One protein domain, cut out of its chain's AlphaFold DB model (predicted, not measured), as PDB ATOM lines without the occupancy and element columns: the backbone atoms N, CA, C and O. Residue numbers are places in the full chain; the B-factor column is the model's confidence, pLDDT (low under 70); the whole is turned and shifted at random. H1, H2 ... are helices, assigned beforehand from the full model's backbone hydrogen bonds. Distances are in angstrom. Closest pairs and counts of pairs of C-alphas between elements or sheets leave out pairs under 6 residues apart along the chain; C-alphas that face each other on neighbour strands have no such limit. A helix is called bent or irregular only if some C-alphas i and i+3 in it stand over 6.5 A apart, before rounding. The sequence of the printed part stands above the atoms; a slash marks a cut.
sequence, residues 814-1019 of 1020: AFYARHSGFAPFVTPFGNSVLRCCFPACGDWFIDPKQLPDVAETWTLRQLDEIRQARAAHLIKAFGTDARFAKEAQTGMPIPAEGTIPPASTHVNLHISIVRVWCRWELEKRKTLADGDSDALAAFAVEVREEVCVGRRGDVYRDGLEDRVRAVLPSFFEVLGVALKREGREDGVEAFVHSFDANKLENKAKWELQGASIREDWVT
ATOM      1  N   ALA A 814     176.706 149.257 183.777       78.75
ATOM      2  CA  ALA A 814     177.953 149.980 183.559       78.75
ATOM      3  C   ALA A 814     177.682 151.363 182.955       78.75
ATOM      4  O   ALA A 814     178.260 152.363 183.386       78.75
ATOM      5  N   PHE A 815     176.753 151.442 182.000       83.12
ATOM      6  CA  PHE A 815     176.332 152.715 181.433       83.12
ATOM      7  C   PHE A 815     175.575 153.570 182.450       83.12
ATOM      8  O   PHE A 815     175.878 154.752 182.580       83.12
ATOM      9  N   TYR A 816     174.663 153.002 183.240       83.75
ATOM     10  CA  TYR A 816     173.980 153.741 184.302       83.75
ATOM     11  C   TYR A 816     174.923 154.251 185.389       83.75
ATOM     12  O   TYR A 816     174.737 155.362 185.878       83.75
ATOM     13  N   ALA A 817     175.962 153.494 185.755       83.38
ATOM     14  CA  ALA A 817     176.943 153.949 186.736       83.38
ATOM     15  C   ALA A 817     177.605 155.277 186.312       83.38
ATOM     16  O   ALA A 817     177.807 156.149 187.160       83.38
ATOM     17  N   ARG A 818     177.827 155.495 185.001       88.19
ATOM     18  CA  ARG A 818     178.293 156.784 184.434       88.19
ATOM     19  C   ARG A 818     177.286 157.936 184.601       88.19
ATOM     20  O   ARG A 818     177.651 159.093 184.416       88.19
ATOM     21  N   HIS A 819     176.038 157.622 184.941       89.62
ATOM     22  CA  HIS A 819     174.913 158.539 185.147       89.62
ATOM     23  C   HIS A 819     174.438 158.569 186.610       89.62
ATOM     24  O   HIS A 819     173.347 159.059 186.915       89.62
ATOM     25  N   SER A 820     175.252 158.048 187.531       80.94
ATOM     26  CA  SER A 820     175.032 158.196 188.966       80.94
ATOM     27  C   SER A 820     175.512 159.580 189.440       80.94
ATOM     28  O   SER A 820     176.481 160.128 188.918       80.94
ATOM     29  N   GLY A 821     174.796 160.188 190.394       81.75
ATOM     30  CA  GLY A 821     175.081 161.537 190.907       81.75
ATOM     31  C   GLY A 821     174.059 162.598 190.481       81.75
ATOM     32  O   GLY A 821     172.859 162.320 190.340       81.75
ATOM     33  N   PHE A 822     174.524 163.838 190.317       85.94
ATOM     34  CA  PHE A 822     173.698 164.971 189.905       85.94
ATOM     35  C   PHE A 822     174.183 165.557 188.578       85.94
ATOM     36  O   PHE A 822     175.378 165.646 188.312       85.94
ATOM     37  N   ALA A 823     173.227 165.948 187.740       91.00
ATOM     38  CA  ALA A 823     173.500 166.682 186.515       91.00
ATOM     39  C   ALA A 823     173.392 168.188 186.817       91.00
ATOM     40  O   ALA A 823     172.347 168.609 187.325       91.00
ATOM     41  N   PRO A 824     174.435 168.994 186.559       94.00
ATOM     42  CA  PRO A 824     174.398 170.434 186.798       94.00
ATOM     43  C   PRO A 824     173.526 171.166 185.770       94.00
ATOM     44  O   PRO A 824     173.388 170.729 184.622       94.00
ATOM     45  N   PHE A 825     172.996 172.326 186.166       95.88
ATOM     46  CA  PHE A 825     172.425 173.281 185.220       95.88
ATOM     47  C   PHE A 825     173.499 173.737 184.221       95.88
ATOM     48  O   PHE A 825     174.640 174.002 184.583       95.88
ATOM     49  N   VAL A 826     173.116 173.832 182.947       94.44
ATOM     50  CA  VAL A 826     173.952 174.391 181.862       94.44
ATOM     51  C   VAL A 826     173.233 175.554 181.176       94.44
ATOM     52  O   VAL A 826     173.852 176.497 180.686       94.44
ATOM     53  N   THR A 827     171.903 175.513 181.188       94.06
ATOM     54  CA  THR A 827     171.013 176.576 180.716       94.06
ATOM     55  C   THR A 827     170.154 177.065 181.881       94.06
ATOM     56  O   THR A 827     169.940 176.289 182.816       94.06
ATOM     57  N   PRO A 828     169.583 178.283 181.841       94.44
ATOM     58  CA  PRO A 828     168.706 178.775 182.912       94.44
ATOM     59  C   PRO A 828     167.491 177.877 183.203       94.44
ATOM     60  O   PRO A 828     166.857 178.011 184.246       94.44
ATOM     61  N   PHE A 829     167.168 176.948 182.295       93.88
ATOM     62  CA  PHE A 829     166.033 176.030 182.385       93.88
ATOM     63  C   PHE A 829     166.419 174.565 182.658       93.88
ATOM     64  O   PHE A 829     165.529 173.712 182.694       93.88
ATOM     65  N   GLY A 830     167.707 174.228 182.789       93.81
ATOM     66  CA  GLY A 830     168.145 172.872 183.142       93.81
ATOM     67  C   GLY A 830     169.469 172.422 182.529       93.81
ATOM     68  O   GLY A 830     170.300 173.232 182.112       93.81
ATOM     69  N   ASN A 831     169.646 171.100 182.488       93.00
ATOM     70  CA  ASN A 831     170.817 170.419 181.922       93.00
ATOM     71  C   ASN A 831     171.026 170.731 180.437       93.00
ATOM     72  O   ASN A 831     170.110 171.197 179.755       93.00
ATOM     73  N   SER A 832     172.215 170.380 179.944       92.94
ATOM     74  CA  SER A 832     172.563 170.472 178.528       92.94
ATOM     75  C   SER A 832     171.583 169.687 177.656       92.94
ATOM     76  O   SER A 832     171.138 168.582 177.999       92.94
ATOM     77  N   VAL A 833     171.248 170.274 176.512       92.81
ATOM     78  CA  VAL A 833     170.491 169.632 175.436       92.81
ATOM     79  C   VAL A 833     171.386 169.102 174.317       92.81
ATOM     80  O   VAL A 833     170.871 168.423 173.434       92.81
ATOM     81  N   LEU A 834     172.696 169.375 174.362       92.62
ATOM     82  CA  LEU A 834     173.673 168.952 173.352       92.62
ATOM     83  C   LEU A 834     174.579 167.803 173.810       92.62
ATOM     84  O   LEU A 834     175.056 167.039 172.973       92.62
ATOM     85  N   ARG A 835     174.793 167.633 175.120       93.00
ATOM     86  CA  ARG A 835     175.598 166.541 175.686       93.00
ATOM     87  C   ARG A 835     175.088 166.061 177.040       93.00
ATOM     88  O   ARG A 835     174.351 166.755 177.739       93.00
ATOM     89  N   CYS A 836     175.528 164.882 177.457       92.88
ATOM     90  CA  CYS A 836     175.258 164.363 178.788       92.88
ATOM     91  C   CYS A 836     176.100 165.104 179.847       92.88
ATOM     92  O   CYS A 836     177.328 165.057 179.818       92.88
ATOM     93  N   CYS A 837     175.450 165.767 180.812       90.25
ATOM     94  CA  CYS A 837     176.133 166.541 181.864       90.25
ATOM     95  C   CYS A 837     176.676 165.714 183.034       90.25
ATOM     96  O   CYS A 837     177.242 166.292 183.961       90.25
ATOM     97  N   PHE A 838     176.472 164.397 183.052       90.25
ATOM     98  CA  PHE A 838     177.063 163.581 184.106       90.25
ATOM     99  C   PHE A 838     178.581 163.524 183.895       90.25
ATOM    100  O   PHE A 838     179.000 163.152 182.794       90.25
ATOM    101  N   PRO A 839     179.408 163.859 184.907       84.44
ATOM    102  CA  PRO A 839     180.861 163.958 184.741       84.44
ATOM    103  C   PRO A 839     181.521 162.686 184.197       84.44
ATOM    104  O   PRO A 839     182.474 162.767 183.432       84.44
ATOM    105  N   ALA A 840     180.992 161.511 184.551       87.25
ATOM    106  CA  ALA A 840     181.493 160.221 184.078       87.25
ATOM    107  C   ALA A 840     180.986 159.835 182.671       87.25
ATOM    108  O   ALA A 840     181.462 158.855 182.090       87.25
ATOM    109  N   CYS A 841     180.022 160.575 182.115       91.88
ATOM    110  CA  CYS A 841     179.504 160.363 180.770       91.88
ATOM    111  C   CYS A 841     180.113 161.351 179.768       91.88
ATOM    112  O   CYS A 841     180.973 160.952 178.995       91.88
ATOM    113  N   GLY A 842     179.676 162.612 179.761       88.69
ATOM    114  CA  GLY A 842     180.181 163.655 178.855       88.69
ATOM    115  C   GLY A 842     179.849 163.496 177.361       88.69
ATOM    116  O   GLY A 842     180.142 164.411 176.593       88.69
ATOM    117  N   ASP A 843     179.248 162.376 176.949       93.00
ATOM    118  CA  ASP A 843     178.949 162.050 175.548       93.00
ATOM    119  C   ASP A 843     178.062 163.127 174.886       93.00
ATOM    120  O   ASP A 843     177.060 163.569 175.459       93.00
ATOM    121  N   TRP A 844     178.424 163.543 173.668       92.44
ATOM    122  CA  TRP A 844     177.615 164.446 172.845       92.44
ATOM    123  C   TRP A 844     176.426 163.695 172.242       92.44
ATOM    124  O   TRP A 844     176.595 162.609 171.692       92.44
ATOM    125  N   PHE A 845     175.230 164.283 172.310       92.81
ATOM    126  CA  PHE A 845     174.060 163.751 171.603       92.81
ATOM    127  C   PHE A 845     174.162 164.036 170.101       92.81
ATOM    128  O   PHE A 845     173.761 163.215 169.285       92.81
ATOM    129  N   ILE A 846     174.723 165.194 169.750       89.62
ATOM    130  CA  ILE A 846     175.049 165.600 168.384       89.62
ATOM    131  C   ILE A 846     176.371 166.371 168.401       89.62
ATOM    132  O   ILE A 846     176.655 167.090 169.361       89.62
ATOM    133  N   ASP A 847     177.184 166.224 167.357       86.12
ATOM    134  CA  ASP A 847     178.413 167.009 167.215       86.12
ATOM    135  C   ASP A 847     178.045 168.486 166.951       86.12
ATOM    136  O   ASP A 847     177.309 168.753 165.996       86.12
ATOM    137  N   PRO A 848     178.548 169.458 167.739       84.88
ATOM    138  CA  PRO A 848     178.309 170.885 167.513       84.88
ATOM    139  C   PRO A 848     178.614 171.354 166.090       84.88
ATOM    140  O   PRO A 848     177.952 172.258 165.595       84.88
ATOM    141  N   LYS A 849     179.576 170.719 165.409       84.88
ATOM    142  CA  LYS A 849     179.953 171.054 164.026       84.88
ATOM    143  C   LYS A 849     178.872 170.709 163.000       84.88
ATOM    144  O   LYS A 849     178.950 171.165 161.864       84.88
ATOM    145  N   GLN A 850     177.901 169.876 163.371       85.25
ATOM    146  CA  GLN A 850     176.772 169.489 162.523       85.25
ATOM    147  C   GLN A 850     175.570 170.434 162.683       85.25
ATOM    148  O   GLN A 850     174.576 170.281 161.973       85.25
ATOM    149  N   LEU A 851     175.642 171.393 163.611       87.06
ATOM    150  CA  LEU A 851     174.562 172.332 163.897       87.06
ATOM    151  C   LEU A 851     174.736 173.640 163.109       87.06
ATOM    152  O   LEU A 851     175.871 174.064 162.887       87.06
ATOM    153  N   PRO A 852     173.634 174.298 162.699       86.31
ATOM    154  CA  PRO A 852     173.696 175.627 162.094       86.31
ATOM    155  C   PRO A 852     174.265 176.676 163.053       86.31
ATOM    156  O   PRO A 852     174.208 176.507 164.277       86.31
ATOM    157  N   ASP A 853     174.724 177.799 162.497       86.19
ATOM    158  CA  ASP A 853     175.151 178.953 163.289       86.19
ATOM    159  C   ASP A 853     174.009 179.444 164.202       86.19
ATOM    160  O   ASP A 853     172.814 179.280 163.923       86.19
ATOM    161  N   VAL A 854     174.373 180.058 165.326       85.69
ATOM    162  CA  VAL A 854     173.417 180.593 166.294       85.69
ATOM    163  C   VAL A 854     172.528 181.689 165.688       85.69
ATOM    164  O   VAL A 854     171.368 181.822 166.095       85.69
ATOM    165  N   ALA A 855     173.034 182.445 164.710       85.00
ATOM    166  CA  ALA A 855     172.280 183.481 164.008       85.00
ATOM    167  C   ALA A 855     171.221 182.923 163.033       85.00
ATOM    168  O   ALA A 855     170.299 183.645 162.649       85.00
ATOM    169  N   GLU A 856     171.314 181.649 162.642       87.31
ATOM    170  CA  GLU A 856     170.422 181.032 161.657       87.31
ATOM    171  C   GLU A 856     169.157 180.435 162.294       87.31
ATOM    172  O   GLU A 856     169.132 180.060 163.467       87.31
ATOM    173  N   THR A 857     168.070 180.324 161.523       85.06
ATOM    174  CA  THR A 857     166.842 179.641 161.980       85.06
ATOM    175  C   THR A 857     166.981 178.138 161.780       85.06
ATOM    176  O   THR A 857     167.274 177.691 160.672       85.06
ATOM    177  N   TRP A 858     166.762 177.346 162.830       90.94
ATOM    178  CA  TRP A 858     166.955 175.897 162.746       90.94
ATOM    179  C   TRP A 858     165.723 175.197 162.168       90.94
ATOM    180  O   TRP A 858     164.580 175.533 162.483       90.94
ATOM    181  N   THR A 859     165.941 174.187 161.324       89.69
ATOM    182  CA  THR A 859     164.840 173.420 160.726       89.69
ATOM    183  C   THR A 859     164.223 172.444 161.731       89.69
ATOM    184  O   THR A 859     164.890 171.947 162.641       89.69
ATOM    185  N   LEU A 860     162.944 172.091 161.533       88.81
ATOM    186  CA  LEU A 860     162.263 171.088 162.367       88.81
ATOM    187  C   LEU A 860     162.992 169.740 162.377       88.81
ATOM    188  O   LEU A 860     163.035 169.094 163.419       88.81
ATOM    189  N   ARG A 861     163.589 169.348 161.245       88.88
ATOM    190  CA  ARG A 861     164.357 168.106 161.114       88.88
ATOM    191  C   ARG A 861     165.590 168.096 162.020       88.88
ATOM    192  O   ARG A 861     165.782 167.134 162.748       88.88
ATOM    193  N   GLN A 862     166.377 169.172 162.023       87.88
ATOM    194  CA  GLN A 862     167.571 169.285 162.875       87.88
ATOM    195  C   GLN A 862     167.206 169.256 164.362       87.88
ATOM    196  O   GLN A 862     167.840 168.569 165.158       87.88
ATOM    197  N   LEU A 863     166.139 169.963 164.742       90.25
ATOM    198  CA  LEU A 863     165.634 169.919 166.113       90.25
ATOM    199  C   LEU A 863     165.163 168.515 166.503       90.25
ATOM    200  O   LEU A 863     165.321 168.125 167.658       90.25
ATOM    201  N   ASP A 864     164.589 167.761 165.567       89.88
ATOM    202  CA  ASP A 864     164.149 166.391 165.815       89.88
ATOM    203  C   ASP A 864     165.320 165.412 165.957       89.88
ATOM    204  O   ASP A 864     165.312 164.597 166.874       89.88
ATOM    205  N   GLU A 865     166.375 165.553 165.152       90.94
ATOM    206  CA  GLU A 865     167.608 164.759 165.273       90.94
ATOM    207  C   GLU A 865     168.237 164.912 166.674       90.94
ATOM    208  O   GLU A 865     168.560 163.913 167.323       90.94
ATOM    209  N   ILE A 866     168.292 166.140 167.211       91.25
ATOM    210  CA  ILE A 866     168.743 166.398 168.592       91.25
ATOM    211  C   ILE A 866     167.830 165.706 169.611       91.25
ATOM    212  O   ILE A 866     168.315 165.083 170.560       91.25
ATOM    213  N   ARG A 867     166.501 165.811 169.443       91.31
ATOM    214  CA  ARG A 867     165.537 165.169 170.354       91.31
ATOM    215  C   ARG A 867     165.714 163.663 170.366       91.31
ATOM    216  O   ARG A 867     165.765 163.098 171.452       91.31
ATOM    217  N   GLN A 868     165.810 163.039 169.195       91.75
ATOM    218  CA  GLN A 868     165.925 161.593 169.053       91.75
ATOM    219  C   GLN A 868     167.242 161.074 169.637       91.75
ATOM    220  O   GLN A 868     167.222 160.122 170.416       91.75
ATOM    221  N   ALA A 869     168.371 161.729 169.348       92.31
ATOM    222  CA  ALA A 869     169.668 161.328 169.889       92.31
ATOM    223  C   ALA A 869     169.720 161.460 171.420       92.31
ATOM    224  O   ALA A 869     170.123 160.531 172.127       92.31
ATOM    225  N   ARG A 870     169.222 162.583 171.956       92.81
ATOM    226  CA  ARG A 870     169.090 162.787 173.404       92.81
ATOM    227  C   ARG A 870     168.134 161.775 174.031       92.81
ATOM    228  O   ARG A 870     168.430 161.242 175.099       92.81
ATOM    229  N   ALA A 871     166.997 161.503 173.392       92.12
ATOM    230  CA  ALA A 871     166.025 160.531 173.872       92.12
ATOM    231  C   ALA A 871     166.644 159.134 173.962       92.12
ATOM    232  O   ALA A 871     166.580 158.521 175.024       92.12
ATOM    233  N   ALA A 872     167.314 158.676 172.901       91.75
ATOM    234  CA  ALA A 872     167.990 157.383 172.862       91.75
ATOM    235  C   ALA A 872     169.018 157.234 173.996       91.75
ATOM    236  O   ALA A 872     169.047 156.209 174.680       91.75
ATOM    237  N   HIS A 873     169.808 158.282 174.255       92.62
ATOM    238  CA  HIS A 873     170.780 158.295 175.348       92.62
ATOM    239  C   HIS A 873     170.118 158.200 176.727       92.62
ATOM    240  O   HIS A 873     170.514 157.378 177.551       92.62
ATOM    241  N   LEU A 874     169.096 159.021 176.987       90.81
ATOM    242  CA  LEU A 874     168.402 159.052 178.280       90.81
ATOM    243  C   LEU A 874     167.588 157.780 178.541       90.81
ATOM    244  O   LEU A 874     167.549 157.317 179.678       90.81
ATOM    245  N   ILE A 875     166.981 157.200 177.505       90.44
ATOM    246  CA  ILE A 875     166.303 155.901 177.574       90.44
ATOM    247  C   ILE A 875     167.301 154.821 177.982       90.44
ATOM    248  O   ILE A 875     167.030 154.066 178.912       90.44
ATOM    249  N   LYS A 876     168.479 154.788 177.345       89.06
ATOM    250  CA  LYS A 876     169.538 153.836 177.694       89.06
ATOM    251  C   LYS A 876     170.060 154.048 179.118       89.06
ATOM    252  O   LYS A 876     170.351 153.079 179.810       89.06
ATOM    253  N   ALA A 877     170.203 155.303 179.544       88.44
ATOM    254  CA  ALA A 877     170.731 155.633 180.861       88.44
ATOM    255  C   ALA A 877     169.743 155.289 181.978       88.44
ATOM    256  O   ALA A 877     170.132 154.650 182.947       88.44
ATOM    257  N   PHE A 878     168.484 155.714 181.869       88.50
ATOM    258  CA  PHE A 878     167.568 155.742 183.010       88.50
ATOM    259  C   PHE A 878     166.385 154.783 182.918       88.50
ATOM    260  O   PHE A 878     165.714 154.598 183.936       88.50
ATOM    261  N   GLY A 879     166.144 154.181 181.750       87.88
ATOM    262  CA  GLY A 879     165.058 153.233 181.543       87.88
ATOM    263  C   GLY A 879     165.199 151.990 182.420       87.88
ATOM    264  O   GLY A 879     166.260 151.365 182.476       87.88
ATOM    265  N   THR A 880     164.113 151.636 183.101       83.38
ATOM    266  CA  THR A 880     164.027 150.468 183.997       83.38
ATOM    267  C   THR A 880     163.317 149.293 183.324       83.38
ATOM    268  O   THR A 880     163.451 148.147 183.757       83.38
ATOM    269  N   ASP A 881     162.594 149.562 182.235       81.81
ATOM    270  CA  ASP A 881     161.967 148.568 181.375       81.81
ATOM    271  C   ASP A 881     161.798 149.079 179.926       81.81
ATOM    272  O   ASP A 881     162.109 150.226 179.587       81.81
ATOM    273  N   ALA A 882     161.295 148.206 179.049       82.50
ATOM    274  CA  ALA A 882     161.092 148.506 177.632       82.50
ATOM    275  C   ALA A 882     159.956 149.513 177.352       82.50
ATOM    276  O   ALA A 882     159.908 150.088 176.261       82.50
ATOM    277  N   ARG A 883     159.039 149.747 178.302       85.69
ATOM    278  CA  ARG A 883     157.915 150.683 178.130       85.69
ATOM    279  C   ARG A 883     158.421 152.110 178.054       85.69
ATOM    280  O   ARG A 883     157.946 152.872 177.216       85.69
ATOM    281  N   PHE A 884     159.455 152.444 178.829       86.00
ATOM    282  CA  PHE A 884     160.065 153.770 178.766       86.00
ATOM    283  C   PHE A 884     160.557 154.106 177.358       86.00
ATOM    284  O   PHE A 884     160.262 155.181 176.846       86.00
ATOM    285  N   ALA A 885     161.223 153.161 176.689       84.06
ATOM    286  CA  ALA A 885     161.684 153.350 175.317       84.06
ATOM    287  C   ALA A 885     160.531 153.564 174.318       84.06
ATOM    288  O   ALA A 885     160.687 154.294 173.341       84.06
ATOM    289  N   LYS A 886     159.374 152.936 174.563       85.19
ATOM    290  CA  LYS A 886     158.191 153.005 173.695       85.19
ATOM    291  C   LYS A 886     157.386 154.293 173.891       85.19
ATOM    292  O   LYS A 886     156.862 154.837 172.923       85.19
ATOM    293  N   GLU A 887     157.268 154.764 175.128       85.25
ATOM    294  CA  GLU A 887     156.373 155.867 175.502       85.25
ATOM    295  C   GLU A 887     157.101 157.214 175.626       85.25
ATOM    296  O   GLU A 887     156.541 158.267 175.315       85.25
ATOM    297  N   ALA A 888     158.372 157.212 176.035       83.44
ATOM    298  CA  ALA A 888     159.144 158.426 176.269       83.44
ATOM    299  C   ALA A 888     159.872 158.902 175.004       83.44
ATOM    300  O   ALA A 888     161.100 158.915 174.949       83.44
ATOM    301  N   GLN A 889     159.122 159.395 174.013       79.94
ATOM    302  CA  GLN A 889     159.664 159.892 172.730       79.94
ATOM    303  C   GLN A 889     160.779 160.954 172.863       79.94
ATOM    304  O   GLN A 889     161.541 161.180 171.932       79.94
ATOM    305  N   THR A 890     160.882 161.624 174.015       81.25
ATOM    306  CA  THR A 890     161.873 162.684 174.285       81.25
ATOM    307  C   THR A 890     162.951 162.288 175.305       81.25
ATOM    308  O   THR A 890     163.786 163.122 175.666       81.25
ATOM    309  N   GLY A 891     162.906 161.056 175.835       83.50
ATOM    310  CA  GLY A 891     163.739 160.594 176.958       83.50
ATOM    311  C   GLY A 891     163.472 161.304 178.293       83.50
ATOM    312  O   GLY A 891     164.178 161.090 179.280       83.50
ATOM    313  N   MET A 892     162.464 162.179 178.342       87.56
ATOM    314  CA  MET A 892     161.995 162.813 179.572       87.56
ATOM    315  C   MET A 892     161.147 161.825 180.384       87.56
ATOM    316  O   MET A 892     160.481 160.976 179.791       87.56
ATOM    317  N   PRO A 893     161.134 161.932 181.722       88.62
ATOM    318  CA  PRO A 893     160.393 160.997 182.547       88.62
ATOM    319  C   PRO A 893     158.884 161.107 182.282       88.62
ATOM    320  O   PRO A 893     158.305 162.205 182.191       88.62
ATOM    321  N   ILE A 894     158.258 159.944 182.131       89.19
ATOM    322  CA  ILE A 894     156.816 159.794 181.929       89.19
ATOM    323  C   ILE A 894     156.079 159.862 183.272       89.19
ATOM    324  O   ILE A 894     156.709 159.652 184.314       89.19
ATOM    325  N   PRO A 895     154.779 160.200 183.282       87.94
ATOM    326  CA  PRO A 895     153.983 160.132 184.497       87.94
ATOM    327  C   PRO A 895     154.018 158.722 185.107       87.94
ATOM    328  O   PRO A 895     153.808 157.742 184.402       87.94
ATOM    329  N   ALA A 896     154.300 158.623 186.401       83.44
ATOM    330  CA  ALA A 896     154.164 157.417 187.191       83.44
ATOM    331  C   ALA A 896     152.673 157.164 187.435       83.44
ATOM    332  O   ALA A 896     151.967 157.984 188.033       83.44
ATOM    333  N   GLU A 897     152.200 156.026 186.944       77.12
ATOM    334  CA  GLU A 897     150.872 155.510 187.248       77.12
ATOM    335  C   GLU A 897     150.928 154.796 188.598       77.12
ATOM    336  O   GLU A 897     151.849 154.031 188.859       77.12
ATOM    337  N   GLY A 898     149.961 155.047 189.482       71.88
ATOM    338  CA  GLY A 898     150.055 154.590 190.875       71.88
ATOM    339  C   GLY A 898     150.146 153.068 191.054       71.88
ATOM    340  O   GLY A 898     150.578 152.625 192.106       71.88
ATOM    341  N   THR A 899     149.743 152.280 190.059       77.44
ATOM    342  CA  THR A 899     149.697 150.809 190.101       77.44
ATOM    343  C   THR A 899     150.945 150.131 189.547       77.44
ATOM    344  O   THR A 899     151.063 148.912 189.633       77.44
ATOM    345  N   ILE A 900     151.854 150.889 188.935       84.38
ATOM    346  CA  ILE A 900     152.953 150.340 188.150       84.38
ATOM    347  C   ILE A 900     154.264 151.021 188.562       84.38
ATOM    348  O   ILE A 900     154.297 152.250 188.650       84.38
ATOM    349  N   PRO A 901     155.368 150.264 188.734       88.62
ATOM    350  CA  PRO A 901     156.688 150.843 188.922       88.62
ATOM    351  C   PRO A 901     157.013 151.940 187.902       88.62
ATOM    352  O   PRO A 901     156.709 151.780 186.707       88.62
ATOM    353  N   PRO A 902     157.696 153.018 188.330       90.50
ATOM    354  CA  PRO A 902     158.244 154.005 187.419       90.50
ATOM    355  C   PRO A 902     159.104 153.339 186.341       90.50
ATOM    356  O   PRO A 902     160.038 152.593 186.639       90.50
ATOM    357  N   ALA A 903     158.830 153.662 185.078       88.69
ATOM    358  CA  ALA A 903     159.605 153.151 183.945       88.69
ATOM    359  C   ALA A 903     160.998 153.816 183.823       88.69
ATOM    360  O   ALA A 903     161.786 153.482 182.938       88.69
ATOM    361  N   SER A 904     161.307 154.788 184.693       89.12
ATOM    362  CA  SER A 904     162.582 155.497 184.687       89.12
ATOM    363  C   SER A 904     163.029 155.950 186.074       89.12
ATOM    364  O   SER A 904     162.213 156.405 186.872       89.12
ATOM    365  N   THR A 905     164.341 155.909 186.324       88.56
ATOM    366  CA  THR A 905     164.964 156.265 187.620       88.56
ATOM    367  C   THR A 905     165.229 157.766 187.830       88.56
ATOM    368  O   THR A 905     165.649 158.185 188.917       88.56
ATOM    369  N   HIS A 906     165.045 158.606 186.804       88.88
ATOM    370  CA  HIS A 906     165.194 160.066 186.910       88.88
ATOM    371  C   HIS A 906     163.853 160.781 187.050       88.88
ATOM    372  O   HIS A 906     162.818 160.289 186.618       88.88
ATOM    373  N   VAL A 907     163.903 161.985 187.622       92.44
ATOM    374  CA  VAL A 907     162.754 162.874 187.850       92.44
ATOM    375  C   VAL A 907     162.980 164.225 187.174       92.44
ATOM    376  O   VAL A 907     164.106 164.573 186.807       92.44
ATOM    377  N   ASN A 908     161.925 165.025 187.053       91.50
ATOM    378  CA  ASN A 908     161.965 166.375 186.475       91.50
ATOM    379  C   ASN A 908     162.533 167.450 187.426       91.50
ATOM    380  O   ASN A 908     161.987 168.543 187.537       91.50
ATOM    381  N   LEU A 909     163.660 167.164 188.082       93.69
ATOM    382  CA  LEU A 909     164.230 168.009 189.137       93.69
ATOM    383  C   LEU A 909     164.487 169.459 188.691       93.69
ATOM    384  O   LEU A 909     164.022 170.398 189.327       93.69
ATOM    385  N   HIS A 910     165.202 169.649 187.578       95.00
ATOM    386  CA  HIS A 910     165.648 170.975 187.130       95.00
ATOM    387  C   HIS A 910     164.499 171.928 186.828       95.00
ATOM    388  O   HIS A 910     164.516 173.078 187.252       95.00
ATOM    389  N   ILE A 911     163.482 171.451 186.112       94.06
ATOM    390  CA  ILE A 911     162.337 172.300 185.784       94.06
ATOM    391  C   ILE A 911     161.484 172.588 187.026       94.06
ATOM    392  O   ILE A 911     160.930 173.678 187.124       94.06
ATOM    393  N   SER A 912     161.421 171.664 187.992       96.00
ATOM    394  CA  SER A 912     160.762 171.900 189.280       96.00
ATOM    395  C   SER A 912     161.478 172.980 190.097       96.00
ATOM    396  O   SER A 912     160.811 173.885 190.590       96.00
ATOM    397  N   ILE A 913     162.818 172.970 190.150       97.25
ATOM    398  CA  ILE A 913     163.621 174.044 190.771       97.25
ATOM    399  C   ILE A 913     163.277 175.401 190.150       97.25
ATOM    400  O   ILE A 913     162.956 176.344 190.868       97.25
ATOM    401  N   VAL A 914     163.277 175.489 188.816       97.19
ATOM    402  CA  VAL A 914     162.958 176.733 188.094       97.19
ATOM    403  C   VAL A 914     161.544 177.217 188.417       97.19
ATOM    404  O   VAL A 914     161.341 178.396 188.679       97.19
ATOM    405  N   ARG A 915     160.553 176.321 188.433       96.44
ATOM    406  CA  ARG A 915     159.163 176.692 188.735       96.44
ATOM    407  C   ARG A 915     158.985 177.208 190.156       96.44
ATOM    408  O   ARG A 915     158.282 178.198 190.335       96.44
ATOM    409  N   VAL A 916     159.590 176.557 191.150       96.94
ATOM    410  CA  VAL A 916     159.530 177.022 192.546       96.94
ATOM    411  C   VAL A 916     160.241 178.363 192.680       96.94
ATOM    412  O   VAL A 916     159.660 179.297 193.225       96.94
ATOM    413  N   TRP A 917     161.424 178.504 192.076       97.19
ATOM    414  CA  TRP A 917     162.136 179.780 192.012       97.19
ATOM    415  C   TRP A 917     161.241 180.897 191.470       97.19
ATOM    416  O   TRP A 917     161.065 181.911 192.137       97.19
ATOM    417  N   CYS A 918     160.585 180.689 190.323       96.19
ATOM    418  CA  CYS A 918     159.674 181.675 189.735       96.19
ATOM    419  C   CYS A 918     158.468 182.021 190.623       96.19
ATOM    420  O   CYS A 918     157.967 183.141 190.532       96.19
ATOM    421  N   ARG A 919     157.997 181.090 191.464       96.00
ATOM    422  CA  ARG A 919     156.890 181.324 192.407       96.00
ATOM    423  C   ARG A 919     157.318 182.115 193.641       96.00
ATOM    424  O   ARG A 919     156.481 182.782 194.240       96.00
ATOM    425  N   TRP A 920     158.590 182.041 194.026       96.69
ATOM    426  CA  TRP A 920     159.108 182.765 195.184       96.69
ATOM    427  C   TRP A 920     159.223 184.261 194.914       96.69
ATOM    428  O   TRP A 920     159.596 184.680 193.818       96.69
ATOM    429  N   GLU A 921     158.927 185.056 195.937       96.06
ATOM    430  CA  GLU A 921     159.147 186.500 195.935       96.06
ATOM    431  C   GLU A 921     160.642 186.832 196.017       96.06
ATOM    432  O   GLU A 921     161.452 186.018 196.471       96.06
ATOM    433  N   LEU A 922     161.002 188.051 195.607       95.12
ATOM    434  CA  LEU A 922     162.391 188.506 195.525       95.12
ATOM    435  C   LEU A 922     163.153 188.340 196.852       95.12
ATOM    436  O   LEU A 922     164.259 187.811 196.849       95.12
ATOM    437  N   GLU A 923     162.549 188.704 197.987       94.38
ATOM    438  CA  GLU A 923     163.190 188.597 199.311       94.38
ATOM    439  C   GLU A 923     163.490 187.143 199.715       94.38
ATOM    440  O   GLU A 923     164.555 186.836 200.258       94.38
ATOM    441  N   LYS A 924     162.589 186.205 199.392       95.19
ATOM    442  CA  LYS A 924     162.818 184.770 199.636       95.19
ATOM    443  C   LYS A 924     163.911 184.204 198.728       95.19
ATOM    444  O   LYS A 924     164.696 183.361 199.147       95.19
ATOM    445  N   ARG A 925     163.985 184.668 197.478       96.81
ATOM    446  CA  ARG A 925     165.070 184.294 196.556       96.81
ATOM    447  C   ARG A 925     166.414 184.832 197.020       96.81
ATOM    448  O   ARG A 925     167.405 184.121 196.913       96.81
ATOM    449  N   LYS A 926     166.433 186.059 197.541       95.19
ATOM    450  CA  LYS A 926     167.632 186.713 198.061       95.19
ATOM    451  C   LYS A 926     168.199 185.967 199.264       95.19
ATOM    452  O   LYS A 926     169.340 185.536 199.220       95.19
ATOM    453  N   THR A 927     167.372 185.717 200.278       95.00
ATOM    454  CA  THR A 927     167.770 184.931 201.464       95.00
ATOM    455  C   THR A 927     168.299 183.543 201.092       95.00
ATOM    456  O   THR A 927     169.315 183.101 201.625       95.00
ATOM    457  N   LEU A 928     167.670 182.881 200.117       95.81
ATOM    458  CA  LEU A 928     168.158 181.612 199.582       95.81
ATOM    459  C   LEU A 928     169.508 181.746 198.849       95.81
ATOM    460  O   LEU A 928     170.382 180.899 199.029       95.81
ATOM    461  N   ALA A 929     169.684 182.780 198.022       92.75
ATOM    462  CA  ALA A 929     170.924 183.043 197.289       92.75
ATOM    463  C   ALA A 929     172.091 183.415 198.221       92.75
ATOM    464  O   ALA A 929     173.230 183.031 197.953       92.75
ATOM    465  N   ASP A 930     171.795 184.079 199.341       92.88
ATOM    466  CA  ASP A 930     172.749 184.422 200.401       92.88
ATOM    467  C   ASP A 930     173.193 183.192 201.227       92.88
ATOM    468  O   ASP A 930     174.103 183.288 202.052       92.88
ATOM    469  N   GLY A 931     172.591 182.019 200.988       90.88
ATOM    470  CA  GLY A 931     172.978 180.751 201.609       90.88
ATOM    471  C   GLY A 931     172.313 180.472 202.957       90.88
ATOM    472  O   GLY A 931     172.839 179.668 203.729       90.88
ATOM    473  N   ASP A 932     171.174 181.105 203.252       95.50
ATOM    474  CA  ASP A 932     170.419 180.840 204.478       95.50
ATOM    475  C   ASP A 932     169.925 179.379 204.543       95.50
ATOM    476  O   ASP A 932     169.314 178.853 203.605       95.50
ATOM    477  N   SER A 933     170.201 178.708 205.665       93.19
ATOM    478  CA  SER A 933     169.929 177.274 205.824       93.19
ATOM    479  C   SER A 933     168.434 176.961 205.935       93.19
ATOM    480  O   SER A 933     168.000 175.909 205.455       93.19
ATOM    481  N   ASP A 934     167.645 177.851 206.540       94.25
ATOM    482  CA  ASP A 934     166.205 177.649 206.722       94.25
ATOM    483  C   ASP A 934     165.465 177.904 205.403       94.25
ATOM    484  O   ASP A 934     164.607 177.110 205.003       94.25
ATOM    485  N   ALA A 935     165.866 178.942 204.661       94.62
ATOM    486  CA  ALA A 935     165.398 179.195 203.303       94.62
ATOM    487  C   ALA A 935     165.742 178.028 202.365       94.62
ATOM    488  O   ALA A 935     164.890 177.592 201.590       94.62
ATOM    489  N   LEU A 936     166.952 177.462 202.462       95.62
ATOM    490  CA  LEU A 936     167.356 176.285 201.688       95.62
ATOM    491  C   LEU A 936     166.502 175.056 202.009       95.62
ATOM    492  O   LEU A 936     166.085 174.339 201.094       95.62
ATOM    493  N   ALA A 937     166.238 174.798 203.292       95.44
ATOM    494  CA  ALA A 937     165.388 173.691 203.712       95.44
ATOM    495  C   ALA A 937     163.952 173.857 203.188       95.44
ATOM    496  O   ALA A 937     163.419 172.929 202.578       95.44
ATOM    497  N   ALA A 938     163.364 175.048 203.341       96.00
ATOM    498  CA  ALA A 938     162.030 175.359 202.834       96.00
ATOM    499  C   ALA A 938     161.945 175.222 201.303       96.00
ATOM    500  O   ALA A 938     161.025 174.587 200.785       96.00
ATOM    501  N   PHE A 939     162.942 175.734 200.573       97.56
ATOM    502  CA  PHE A 939     163.004 175.617 199.115       97.56
ATOM    503  C   PHE A 939     163.080 174.156 198.664       97.56
ATOM    504  O   PHE A 939     162.369 173.744 197.749       97.56
ATOM    505  N   ALA A 940     163.923 173.348 199.315       97.00
ATOM    506  CA  ALA A 940     164.066 171.932 198.987       97.00
ATOM    507  C   ALA A 940     162.753 171.154 199.187       97.00
ATOM    508  O   ALA A 940     162.417 170.316 198.345       97.00
ATOM    509  N   VAL A 941     161.994 171.465 200.243       96.31
ATOM    510  CA  VAL A 941     160.664 170.888 200.500       96.31
ATOM    511  C   VAL A 941     159.672 171.271 199.398       96.31
ATOM    512  O   VAL A 941     159.037 170.386 198.824       96.31
ATOM    513  N   GLU A 942     159.585 172.550 199.023       96.81
ATOM    514  CA  GLU A 942     158.676 172.997 197.955       96.81
ATOM    515  C   GLU A 942     159.038 172.403 196.581       96.81
ATOM    516  O   GLU A 942     158.157 172.061 195.786       96.81
ATOM    517  N   VAL A 943     160.332 172.227 196.289       96.88
ATOM    518  CA  VAL A 943     160.781 171.563 195.055       96.88
ATOM    519  C   VAL A 943     160.440 170.078 195.067       96.88
ATOM    520  O   VAL A 943     159.974 169.562 194.049       96.88
ATOM    521  N   ARG A 944     160.633 169.383 196.196       96.44
ATOM    522  CA  ARG A 944     160.209 167.983 196.359       96.44
ATOM    523  C   ARG A 944     158.709 167.842 196.093       96.44
ATOM    524  O   ARG A 944     158.306 166.944 195.353       96.44
ATOM    525  N   GLU A 945     157.894 168.744 196.634       94.75
ATOM    526  CA  GLU A 945     156.449 168.771 196.391       94.75
ATOM    527  C   GLU A 945     156.113 169.028 194.917       94.75
ATOM    528  O   GLU A 945     155.323 168.283 194.343       94.75
ATOM    529  N   GLU A 946     156.759 169.997 194.257       95.19
ATOM    530  CA  GLU A 946     156.576 170.258 192.818       95.19
ATOM    531  C   GLU A 946     156.949 169.037 191.955       95.19
ATOM    532  O   GLU A 946     156.253 168.718 190.986       95.19
ATOM    533  N   VAL A 947     158.027 168.319 192.301       94.75
ATOM    534  CA  VAL A 947     158.404 167.057 191.639       94.75
ATOM    535  C   VAL A 947     157.291 166.015 191.795       94.75
ATOM    536  O   VAL A 947     156.907 165.370 190.813       94.75
ATOM    537  N   CYS A 948     156.735 165.884 193.000       93.19
ATOM    538  CA  CYS A 948     155.672 164.930 193.304       93.19
ATOM    539  C   CYS A 948     154.336 165.287 192.638       93.19
ATOM    540  O   CYS A 948     153.655 164.390 192.146       93.19
ATOM    541  N   VAL A 949     153.975 166.573 192.549       90.31
ATOM    542  CA  VAL A 949     152.772 167.049 191.836       90.31
ATOM    543  C   VAL A 949     152.845 166.692 190.355       90.31
ATOM    544  O   VAL A 949     151.861 166.243 189.770       90.31
ATOM    545  N   GLY A 950     154.027 166.833 189.749       85.25
ATOM    546  CA  GLY A 950     154.246 166.440 188.361       85.25
ATOM    547  C   GLY A 950     154.134 164.933 188.120       85.25
ATOM    548  O   GLY A 950     153.944 164.542 186.968       85.25
ATOM    549  N   ARG A 951     154.272 164.108 189.172       89.19
ATOM    550  CA  ARG A 951     154.290 162.634 189.146       89.19
ATOM    551  C   ARG A 951     155.134 162.056 188.013       89.19
ATOM    552  O   ARG A 951     154.745 161.059 187.441       89.19
ATOM    553  N   ARG A 952     156.247 162.676 187.614       90.50
ATOM    554  CA  ARG A 952     157.028 162.237 186.441       90.50
ATOM    555  C   ARG A 952     158.337 161.580 186.855       90.50
ATOM    556  O   ARG A 952     159.223 162.266 187.367       90.50
ATOM    557  N   GLY A 953     158.465 160.294 186.535       91.31
ATOM    558  CA  GLY A 953     159.624 159.465 186.862       91.31
ATOM    559  C   GLY A 953     159.543 158.861 188.258       91.31
ATOM    560  O   GLY A 953     158.457 158.734 188.819       91.31
ATOM    561  N   ASP A 954     160.694 158.501 188.820       92.31
ATOM    562  CA  ASP A 954     160.790 157.900 190.154       92.31
ATOM    563  C   ASP A 954     160.617 158.934 191.283       92.31
ATOM    564  O   ASP A 954     161.568 159.366 191.938       92.31
ATOM    565  N   VAL A 955     159.370 159.369 191.478       93.31
ATOM    566  CA  VAL A 955     158.967 160.307 192.540       93.31
ATOM    567  C   VAL A 955     158.929 159.669 193.934       93.31
ATOM    568  O   VAL A 955     158.793 160.382 194.927       93.31
ATOM    569  N   TYR A 956     159.058 158.343 194.017       93.75
ATOM    570  CA  TYR A 956     159.076 157.592 195.274       93.75
ATOM    571  C   TYR A 956     160.463 157.574 195.919       93.75
ATOM    572  O   TYR A 956     160.593 157.308 197.107       93.75
ATOM    573  N   ARG A 957     161.508 157.899 195.160       90.75
ATOM    574  CA  ARG A 957     162.897 157.891 195.618       90.75
ATOM    575  C   ARG A 957     163.121 158.677 196.920       90.75
ATOM    576  O   ARG A 957     162.686 159.824 197.038       90.75
ATOM    577  N   ASP A 958     163.879 158.101 197.854       90.88
ATOM    578  CA  ASP A 958     164.356 158.820 199.045       90.88
ATOM    579  C   ASP A 958     165.416 159.890 198.690       90.88
ATOM    580  O   ASP A 958     166.094 159.825 197.656       90.88
ATOM    581  N   GLY A 959     165.570 160.895 199.551       91.38
ATOM    582  CA  GLY A 959     166.614 161.919 199.422       91.38
ATOM    583  C   GLY A 959     166.415 162.913 198.269       91.38
ATOM    584  O   GLY A 959     167.391 163.486 197.779       91.38
ATOM    585  N   LEU A 960     165.180 163.144 197.799       93.25
ATOM    586  CA  LEU A 960     164.905 164.163 196.771       93.25
ATOM    587  C   LEU A 960     165.400 165.555 197.187       93.25
ATOM    588  O   LEU A 960     165.975 166.263 196.365       93.25
ATOM    589  N   GLU A 961     165.242 165.918 198.459       94.88
ATOM    590  CA  GLU A 961     165.718 167.196 198.999       94.88
ATOM    591  C   GLU A 961     167.242 167.329 198.926       94.88
ATOM    592  O   GLU A 961     167.748 168.374 198.520       94.88
ATOM    593  N   ASP A 962     167.987 166.265 199.233       94.56
ATOM    594  CA  ASP A 962     169.451 166.275 199.139       94.56
ATOM    595  C   ASP A 962     169.916 166.480 197.696       94.56
ATOM    596  O   ASP A 962     170.906 167.168 197.441       94.56
ATOM    597  N   ARG A 963     169.159 165.961 196.720       92.38
ATOM    598  CA  ARG A 963     169.428 166.220 195.299       92.38
ATOM    599  C   ARG A 963     169.142 167.664 194.908       92.38
ATOM    600  O   ARG A 963     169.881 168.200 194.086       92.38
ATOM    601  N   VAL A 964     168.110 168.295 195.477       95.12
ATOM    602  CA  VAL A 964     167.867 169.735 195.281       95.12
ATOM    603  C   VAL A 964     169.070 170.519 195.793       95.12
ATOM    604  O   VAL A 964     169.655 171.285 195.029       95.12
ATOM    605  N   ARG A 965     169.493 170.258 197.038       95.44
ATOM    606  CA  ARG A 965     170.650 170.913 197.671       95.44
ATOM    607  C   ARG A 965     171.927 170.747 196.841       95.44
ATOM    608  O   ARG A 965     172.651 171.715 196.646       95.44
ATOM    609  N   ALA A 966     172.169 169.558 196.290       93.44
ATOM    610  CA  ALA A 966     173.351 169.283 195.470       93.44
ATOM    611  C   ALA A 966     173.356 170.009 194.110       93.44
ATOM    612  O   ALA A 966     174.417 170.364 193.604       93.44
ATOM    613  N   VAL A 967     172.187 170.223 193.495       94.25
ATOM    614  CA  VAL A 967     172.077 170.854 192.166       94.25
ATOM    615  C   VAL A 967     172.038 172.383 192.252       94.25
ATOM    616  O   VAL A 967     172.475 173.059 191.315       94.25
ATOM    617  N   LEU A 968     171.539 172.934 193.361       95.50
ATOM    618  CA  LEU A 968     171.274 174.364 193.525       95.50
ATOM    619  C   LEU A 968     172.483 175.289 193.262       95.50
ATOM    620  O   LEU A 968     172.293 176.299 192.588       95.50
ATOM    621  N   PRO A 969     173.729 174.955 193.656       95.56
ATOM    622  CA  PRO A 969     174.885 175.795 193.335       95.56
ATOM    623  C   PRO A 969     175.067 176.020 191.826       95.56
ATOM    624  O   PRO A 969     175.275 177.147 191.383       95.56
ATOM    625  N   SER A 970     174.899 174.966 191.016       95.88
ATOM    626  CA  SER A 970     174.989 175.078 189.551       95.88
ATOM    627  C   SER A 970     173.846 175.898 188.947       95.88
ATOM    628  O   SER A 970     174.013 176.528 187.906       95.88
ATOM    629  N   PHE A 971     172.678 175.909 189.599       97.12
ATOM    630  CA  PHE A 971     171.556 176.742 189.184       97.12
ATOM    631  C   PHE A 971     171.911 178.224 189.332       97.12
ATOM    632  O   PHE A 971     171.815 178.964 188.354       97.12
ATOM    633  N   PHE A 972     172.401 178.634 190.506       96.81
ATOM    634  CA  PHE A 972     172.813 180.018 190.753       96.81
ATOM    635  C   PHE A 972     173.955 180.464 189.843       96.81
ATOM    636  O   PHE A 972     173.897 181.567 189.301       96.81
ATOM    637  N   GLU A 973     174.941 179.597 189.596       95.00
ATOM    638  CA  GLU A 973     176.025 179.884 188.650       95.00
ATOM    639  C   GLU A 973     175.475 180.255 187.263       95.00
ATOM    640  O   GLU A 973     175.842 181.283 186.691       95.00
ATOM    641  N   VAL A 974     174.537 179.460 186.737       95.31
ATOM    642  CA  VAL A 974     173.959 179.702 185.410       95.31
ATOM    643  C   VAL A 974     173.061 180.939 185.375       95.31
ATOM    644  O   VAL A 974     173.067 181.647 184.366       95.31
ATOM    645  N   LEU A 975     172.325 181.243 186.449       95.81
ATOM    646  CA  LEU A 975     171.561 182.494 186.536       95.81
ATOM    647  C   LEU A 975     172.486 183.718 186.522       95.81
ATOM    648  O   LEU A 975     172.217 184.681 185.807       95.81
ATOM    649  N   GLY A 976     173.612 183.655 187.241       93.50
ATOM    650  CA  GLY A 976     174.621 184.716 187.240       93.50
ATOM    651  C   GLY A 976     175.263 184.913 185.865       93.50
ATOM    652  O   GLY A 976     175.438 186.043 185.413       93.50
ATOM    653  N   VAL A 977     175.558 183.821 185.147       92.25
ATOM    654  CA  VAL A 977     175.999 183.894 183.743       92.25
ATOM    655  C   VAL A 977     174.925 184.536 182.866       92.25
ATOM    656  O   VAL A 977     175.258 185.294 181.954       92.25
ATOM    657  N   ALA A 978     173.648 184.261 183.131       91.75
ATOM    658  CA  ALA A 978     172.573 184.791 182.317       91.75
ATOM    659  C   ALA A 978     172.351 186.291 182.481       91.75
ATOM    660  O   ALA A 978     172.272 186.988 181.471       91.75
ATOM    661  N   LEU A 979     172.381 186.797 183.714       92.25
ATOM    662  CA  LEU A 979     172.348 188.238 183.980       92.25
ATOM    663  C   LEU A 979     173.516 188.964 183.297       92.25
ATOM    664  O   LEU A 979     173.304 189.970 182.622       92.25
ATOM    665  N   LYS A 980     174.729 188.395 183.352       90.06
ATOM    666  CA  LYS A 980     175.902 188.958 182.660       90.06
ATOM    667  C   LYS A 980     175.713 189.045 181.145       90.06
ATOM    668  O   LYS A 980     176.123 190.031 180.541       90.06
ATOM    669  N   ARG A 981     175.081 188.045 180.517       88.50
ATOM    670  CA  ARG A 981     174.771 188.079 179.073       88.50
ATOM    671  C   ARG A 981     173.697 189.106 178.713       88.50
ATOM    672  O   ARG A 981     173.707 189.605 177.594       88.50
ATOM    673  N   GLU A 982     172.808 189.432 179.644       87.06
ATOM    674  CA  GLU A 982     171.836 190.527 179.511       87.06
ATOM    675  C   GLU A 982     172.456 191.912 179.787       87.06
ATOM    676  O   GLU A 982     171.766 192.921 179.671       87.06
ATOM    677  N   GLY A 983     173.745 191.980 180.148       87.19
ATOM    678  CA  GLY A 983     174.419 193.225 180.528       87.19
ATOM    679  C   GLY A 983     174.000 193.755 181.904       87.19
ATOM    680  O   GLY A 983     174.127 194.951 182.158       87.19
ATOM    681  N   ARG A 984     173.476 192.887 182.780       89.75
ATOM    682  CA  ARG A 984     173.010 193.222 184.134       89.75
ATOM    683  C   ARG A 984     174.015 192.748 185.187       89.75
ATOM    684  O   ARG A 984     174.524 191.632 185.099       89.75
ATOM    685  N   GLU A 985     174.255 193.578 186.202       86.12
ATOM    686  CA  GLU A 985     175.120 193.277 187.362       86.12
ATOM    687  C   GLU A 985     174.321 192.953 188.640       86.12
ATOM    688  O   GLU A 985     174.872 192.932 189.739       86.12
ATOM    689  N   ASP A 986     173.017 192.705 188.503       88.81
ATOM    690  CA  ASP A 986     172.140 192.365 189.625       88.81
ATOM    691  C   ASP A 986     172.519 191.013 190.268       88.81
ATOM    692  O   ASP A 986     173.157 190.157 189.644       88.81
ATOM    693  N   GLY A 987     172.073 190.786 191.508       90.19
ATOM    694  CA  GLY A 987     172.135 189.470 192.144       90.19
ATOM    695  C   GLY A 987     171.230 188.444 191.447       90.19
ATOM    696  O   GLY A 987     170.264 188.793 190.758       90.19
ATOM    697  N   VAL A 988     171.538 187.151 191.609       93.38
ATOM    698  CA  VAL A 988     170.828 186.059 190.913       93.38
ATOM    699  C   VAL A 988     169.328 186.032 191.219       93.38
ATOM    700  O   VAL A 988     168.547 185.630 190.358       93.38
ATOM    701  N   GLU A 989     168.911 186.518 192.393       95.00
ATOM    702  CA  GLU A 989     167.521 186.690 192.831       95.00
ATOM    703  C   GLU A 989     166.671 187.531 191.867       95.00
ATOM    704  O   GLU A 989     165.467 187.284 191.726       95.00
ATOM    705  N   ALA A 990     167.302 188.476 191.162       92.75
ATOM    706  CA  ALA A 990     166.663 189.386 190.217       92.75
ATOM    707  C   ALA A 990     166.452 188.773 188.821       92.75
ATOM    708  O   ALA A 990     165.871 189.421 187.941       92.75
ATOM    709  N   PHE A 991     166.924 187.542 188.586       93.44
ATOM    710  CA  PHE A 991     166.706 186.846 187.324       93.44
ATOM    711  C   PHE A 991     165.248 186.386 187.190       93.44
ATOM    712  O   PHE A 991     164.696 185.712 188.068       93.44
ATOM    713  N   VAL A 992     164.626 186.721 186.055       91.12
ATOM    714  CA  VAL A 992     163.235 186.382 185.742       91.12
ATOM    715  C   VAL A 992     163.202 185.476 184.518       91.12
ATOM    716  O   VAL A 992     163.575 185.875 183.418       91.12
ATOM    717  N   HIS A 993     162.721 184.246 184.693       93.50
ATOM    718  CA  HIS A 993     162.583 183.303 183.587       93.50
ATOM    719  C   HIS A 993     161.444 183.694 182.640       93.50
ATOM    720  O   HIS A 993     160.299 183.848 183.060       93.50
ATOM    721  N   SER A 994     161.731 183.721 181.337       91.88
ATOM    722  CA  SER A 994     160.708 183.710 180.284       91.88
ATOM    723  C   SER A 994     160.482 182.281 179.791       91.88
ATOM    724  O   SER A 994     161.332 181.717 179.102       91.88
ATOM    725  N   PHE A 995     159.349 181.659 180.129       91.12
ATOM    726  CA  PHE A 995     159.079 180.269 179.731       91.12
ATOM    727  C   PHE A 995     158.999 180.066 178.207       91.12
ATOM    728  O   PHE A 995     159.228 178.949 177.743       91.12
ATOM    729  N   ASP A 996     158.797 181.120 177.413       89.56
ATOM    730  CA  ASP A 996     158.912 181.057 175.947       89.56
ATOM    731  C   ASP A 996     160.343 180.766 175.474       89.56
ATOM    732  O   ASP A 996     160.549 180.179 174.405       89.56
ATOM    733  N   ALA A 997     161.341 181.112 176.294       88.50
ATOM    734  CA  ALA A 997     162.741 180.781 176.063       88.50
ATOM    735  C   ALA A 997     163.068 179.310 176.392       88.50
ATOM    736  O   ALA A 997     164.115 178.811 175.984       88.50
ATOM    737  N   ASN A 998     162.160 178.565 177.037       92.69
ATOM    738  CA  ASN A 998     162.314 177.143 177.374       92.69
ATOM    739  C   ASN A 998     162.088 176.209 176.161       92.69
ATOM    740  O   ASN A 998     161.484 175.141 176.275       92.69
ATOM    741  N   LYS A 999     162.570 176.602 174.978       91.94
ATOM    742  CA  LYS A 999     162.515 175.818 173.737       91.94
ATOM    743  C   LYS A 999     163.865 175.156 173.474       91.94
ATOM    744  O   LYS A 999     164.906 175.697 173.834       91.94
ATOM    745  N   LEU A1000     163.844 173.988 172.831       90.94
ATOM    746  CA  LEU A1000     165.059 173.223 172.524       90.94
ATOM    747  C   LEU A1000     166.084 174.052 171.740       90.94
ATOM    748  O   LEU A1000     167.249 174.072 172.114       90.94
ATOM    749  N   GLU A1001     165.630 174.760 170.703       92.75
ATOM    750  CA  GLU A1001     166.479 175.623 169.875       92.75
ATOM    751  C   GLU A1001     167.186 176.694 170.713       92.75
ATOM    752  O   GLU A1001     168.403 176.822 170.660       92.75
ATOM    753  N   ASN A1002     166.436 177.406 171.557       93.00
ATOM    754  CA  ASN A1002     166.978 178.469 172.403       93.00
ATOM    755  C   ASN A1002     168.017 177.935 173.396       93.00
ATOM    756  O   ASN A1002     169.048 178.569 173.609       93.00
ATOM    757  N   LYS A1003     167.783 176.750 173.972       93.25
ATOM    758  CA  LYS A1003     168.748 176.088 174.862       93.25
ATOM    759  C   LYS A1003     170.011 175.650 174.128       93.25
ATOM    760  O   LYS A1003     171.106 175.853 174.635       93.25
ATOM    761  N   ALA A1004     169.871 175.086 172.933       91.69
ATOM    762  CA  ALA A1004     171.014 174.672 172.133       91.69
ATOM    763  C   ALA A1004     171.863 175.884 171.710       91.69
ATOM    764  O   ALA A1004     173.077 175.888 171.897       91.69
ATOM    765  N   LYS A1005     171.218 176.959 171.243       92.19
ATOM    766  CA  LYS A1005     171.866 178.237 170.913       92.19
ATOM    767  C   LYS A1005     172.564 178.868 172.117       92.19
ATOM    768  O   LYS A1005     173.697 179.326 171.992       92.19
ATOM    769  N   TRP A1006     171.934 178.832 173.292       92.12
ATOM    770  CA  TRP A1006     172.532 179.296 174.546       92.12
ATOM    771  C   TRP A1006     173.866 178.610 174.859       92.12
ATOM    772  O   TRP A1006     174.827 179.265 175.281       92.12
ATOM    773  N   GLU A1007     173.911 177.291 174.671       91.88
ATOM    774  CA  GLU A1007     175.100 176.475 174.908       91.88
ATOM    775  C   GLU A1007     176.203 176.769 173.890       91.88
ATOM    776  O   GLU A1007     177.352 176.950 174.291       91.88
ATOM    777  N   LEU A1008     175.855 176.904 172.606       89.56
ATOM    778  CA  LEU A1008     176.805 177.237 171.538       89.56
ATOM    779  C   LEU A1008     177.427 178.630 171.724       89.56
ATOM    780  O   LEU A1008     178.643 178.766 171.634       89.56
ATOM    781  N   GLN A1009     176.632 179.640 172.101       86.19
ATOM    782  CA  GLN A1009     177.144 180.975 172.460       86.19
ATOM    783  C   GLN A1009     178.070 180.938 173.681       86.19
ATOM    784  O   GLN A1009     178.981 181.745 173.814       86.19
ATOM    785  N   GLY A1010     177.830 180.011 174.613       74.12
ATOM    786  CA  GLY A1010     178.717 179.816 175.759       74.12
ATOM    787  C   GLY A1010     180.033 179.143 175.405       74.12
ATOM    788  O   GLY A1010     181.037 179.418 176.058       74.12
ATOM    789  N   ALA A1011     180.028 178.276 174.393       65.12
ATOM    790  CA  ALA A1011     181.222 177.610 173.896       65.12
ATOM    791  C   ALA A1011     182.131 178.579 173.124       65.12
ATOM    792  O   ALA A1011     183.330 178.586 173.388       65.12
ATOM    793  N   SER A1012     181.567 179.458 172.285       55.81
ATOM    794  CA  SER A1012     182.340 180.483 171.563       55.81
ATOM    795  C   SER A1012     183.004 181.487 172.512       55.81
ATOM    796  O   SER A1012     184.158 181.845 172.322       55.81
ATOM    797  N   ILE A1013     182.326 181.865 173.603       51.59
ATOM    798  CA  ILE A1013     182.909 182.733 174.639       51.59
ATOM    799  C   ILE A1013     184.007 181.999 175.433       51.59
ATOM    800  O   ILE A1013     184.950 182.632 175.884       51.59
ATOM    801  N   ARG A1014     183.945 180.670 175.612       47.66
ATOM    802  CA  ARG A1014     185.007 179.920 176.318       47.66
ATOM    803  C   ARG A1014     186.277 179.728 175.486       47.66
ATOM    804  O   ARG A1014     187.339 179.602 176.088       47.66
ATOM    805  N   GLU A1015     186.195 179.729 174.156       42.31
ATOM    806  CA  GLU A1015     187.387 179.732 173.293       42.31
ATOM    807  C   GLU A1015     188.151 181.067 173.388       42.31
ATOM    808  O   GLU A1015     189.379 181.059 173.450       42.31
ATOM    809  N   ASP A1016     187.459 182.195 173.579       36.69
ATOM    810  CA  ASP A1016     188.112 183.498 173.797       36.69
ATOM    811  C   ASP A1016     188.804 183.621 175.174       36.69
ATOM    812  O   ASP A1016     189.782 184.352 175.312       36.69
ATOM    813  N   TRP A1017     188.370 182.868 176.194       31.78
ATOM    814  CA  TRP A1017     188.972 182.887 177.544       31.78
ATOM    815  C   TRP A1017     190.176 181.950 177.714       31.78
ATOM    816  O   TRP A1017     190.870 182.034 178.722       31.78
ATOM    817  N   VAL A1018     190.433 181.055 176.755       32.56
ATOM    818  CA  VAL A1018     191.659 180.233 176.706       32.56
ATOM    819  C   VAL A1018     192.755 180.925 175.871       32.56
ATOM    820  O   VAL A1018     193.887 180.449 175.808       32.56
ATOM    821  N   THR A1019     192.444 182.088 175.283       32.03
ATOM    822  CA  THR A1019     193.377 182.915 174.496       32.03
ATOM    823  C   THR A1019     193.607 184.321 175.080       32.03
ATOM    824  O   THR A1019     194.000 185.238 174.358       32.03
TER     825      THR A1019
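Overview. This is residues 814 to 1019 of the 1020 residues of an uncharacterized protein of Elsinoe australis (UniProt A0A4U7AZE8). What does the domain look like? Four crossed helices, H4 to H7, cluster around H6, and a smaller group of H2 with the short H1 and H3 stands on another side; between them part of the long unnamed stretch of residues 818 to 859 passes through the middle. H8 starts near H2, and its residues 1012 to 1017 stick out with 1018 and 1019. What is it made of? The printed part has 206 residues with eight named helices, H1 to H8 in order, and no named strand; it is all helix. It is compact, with a radius of gyration of the C-alphas of 17.4 A and spans of 48 by 44 by 30 A.

Along the chain. Where do the first helices lie? H1 is residues 814 to 817, from C-alpha 814 at (177.953, 149.980, 183.559). H2 is residues 860 to 878, 26.3 A long, and H3 is residues 882 to 887. Where are the others? H4 is residues 909 to 919, H5 922 to 929 and H6 933 to 950, 25.9 A long. H7 is residues 960 to 981, 31.3 A long, and H8 is residues 1000 to 1017, 26.3 A long, ending at C-alpha 1017 at (188.972, 182.887, 177.544). Is any helix uneven? H7 is irregular, with C-alphas 966 and 969 7.0 A apart, and has a kink of 38 degrees near residue 967.

Arrangement. What does H2 touch? With residues 876 to 878 alone it touches H1, the closest C-alphas being those of Tyr 816 and Ala 877, 5.1 A apart. With residues 872 to 875 alone it only just touches H3, with 3 pairs of C-alphas within 8 A, the closest those of Ile 875 and Ala 885 at 5.7 A; the two form a hairpin at a shallow tilt of 28 degrees, opposite ways. What does H6 touch? It touches H4 at Ile 913 and Val 943, their closest C-alphas, 5.7 A apart, and H5 at Leu 928 and Ala 935, 5.2 A. It touches H7, about perpendicular at 80 degrees, with the closest C-alphas, of Ala 940 and Glu 961, 5.0 A apart. How does H8 stand? It is close to but not clearly touching H2, with the closest C-alphas, of Leu 863 and Glu 1001, 6.9 A apart. What of the backbones? In H2 to H6 every O i to N i+4 pair is within hydrogen-bond range, in H7 16 of 18 and in H8 13 of 14; H1 is too short for such a pair.

Size, cuts and confidence. How large is it? The two C-alphas farthest apart, of Thr 899 and Thr 1019, are 56.4 A apart. Is it continuous? The printed part has no cut; the links H1 to H2, H3 to H4 and H7 to H8 are long. Where is confidence low? The mean pLDDT of the printed part is 88.7, and residues 1011 to 1019 are under 70.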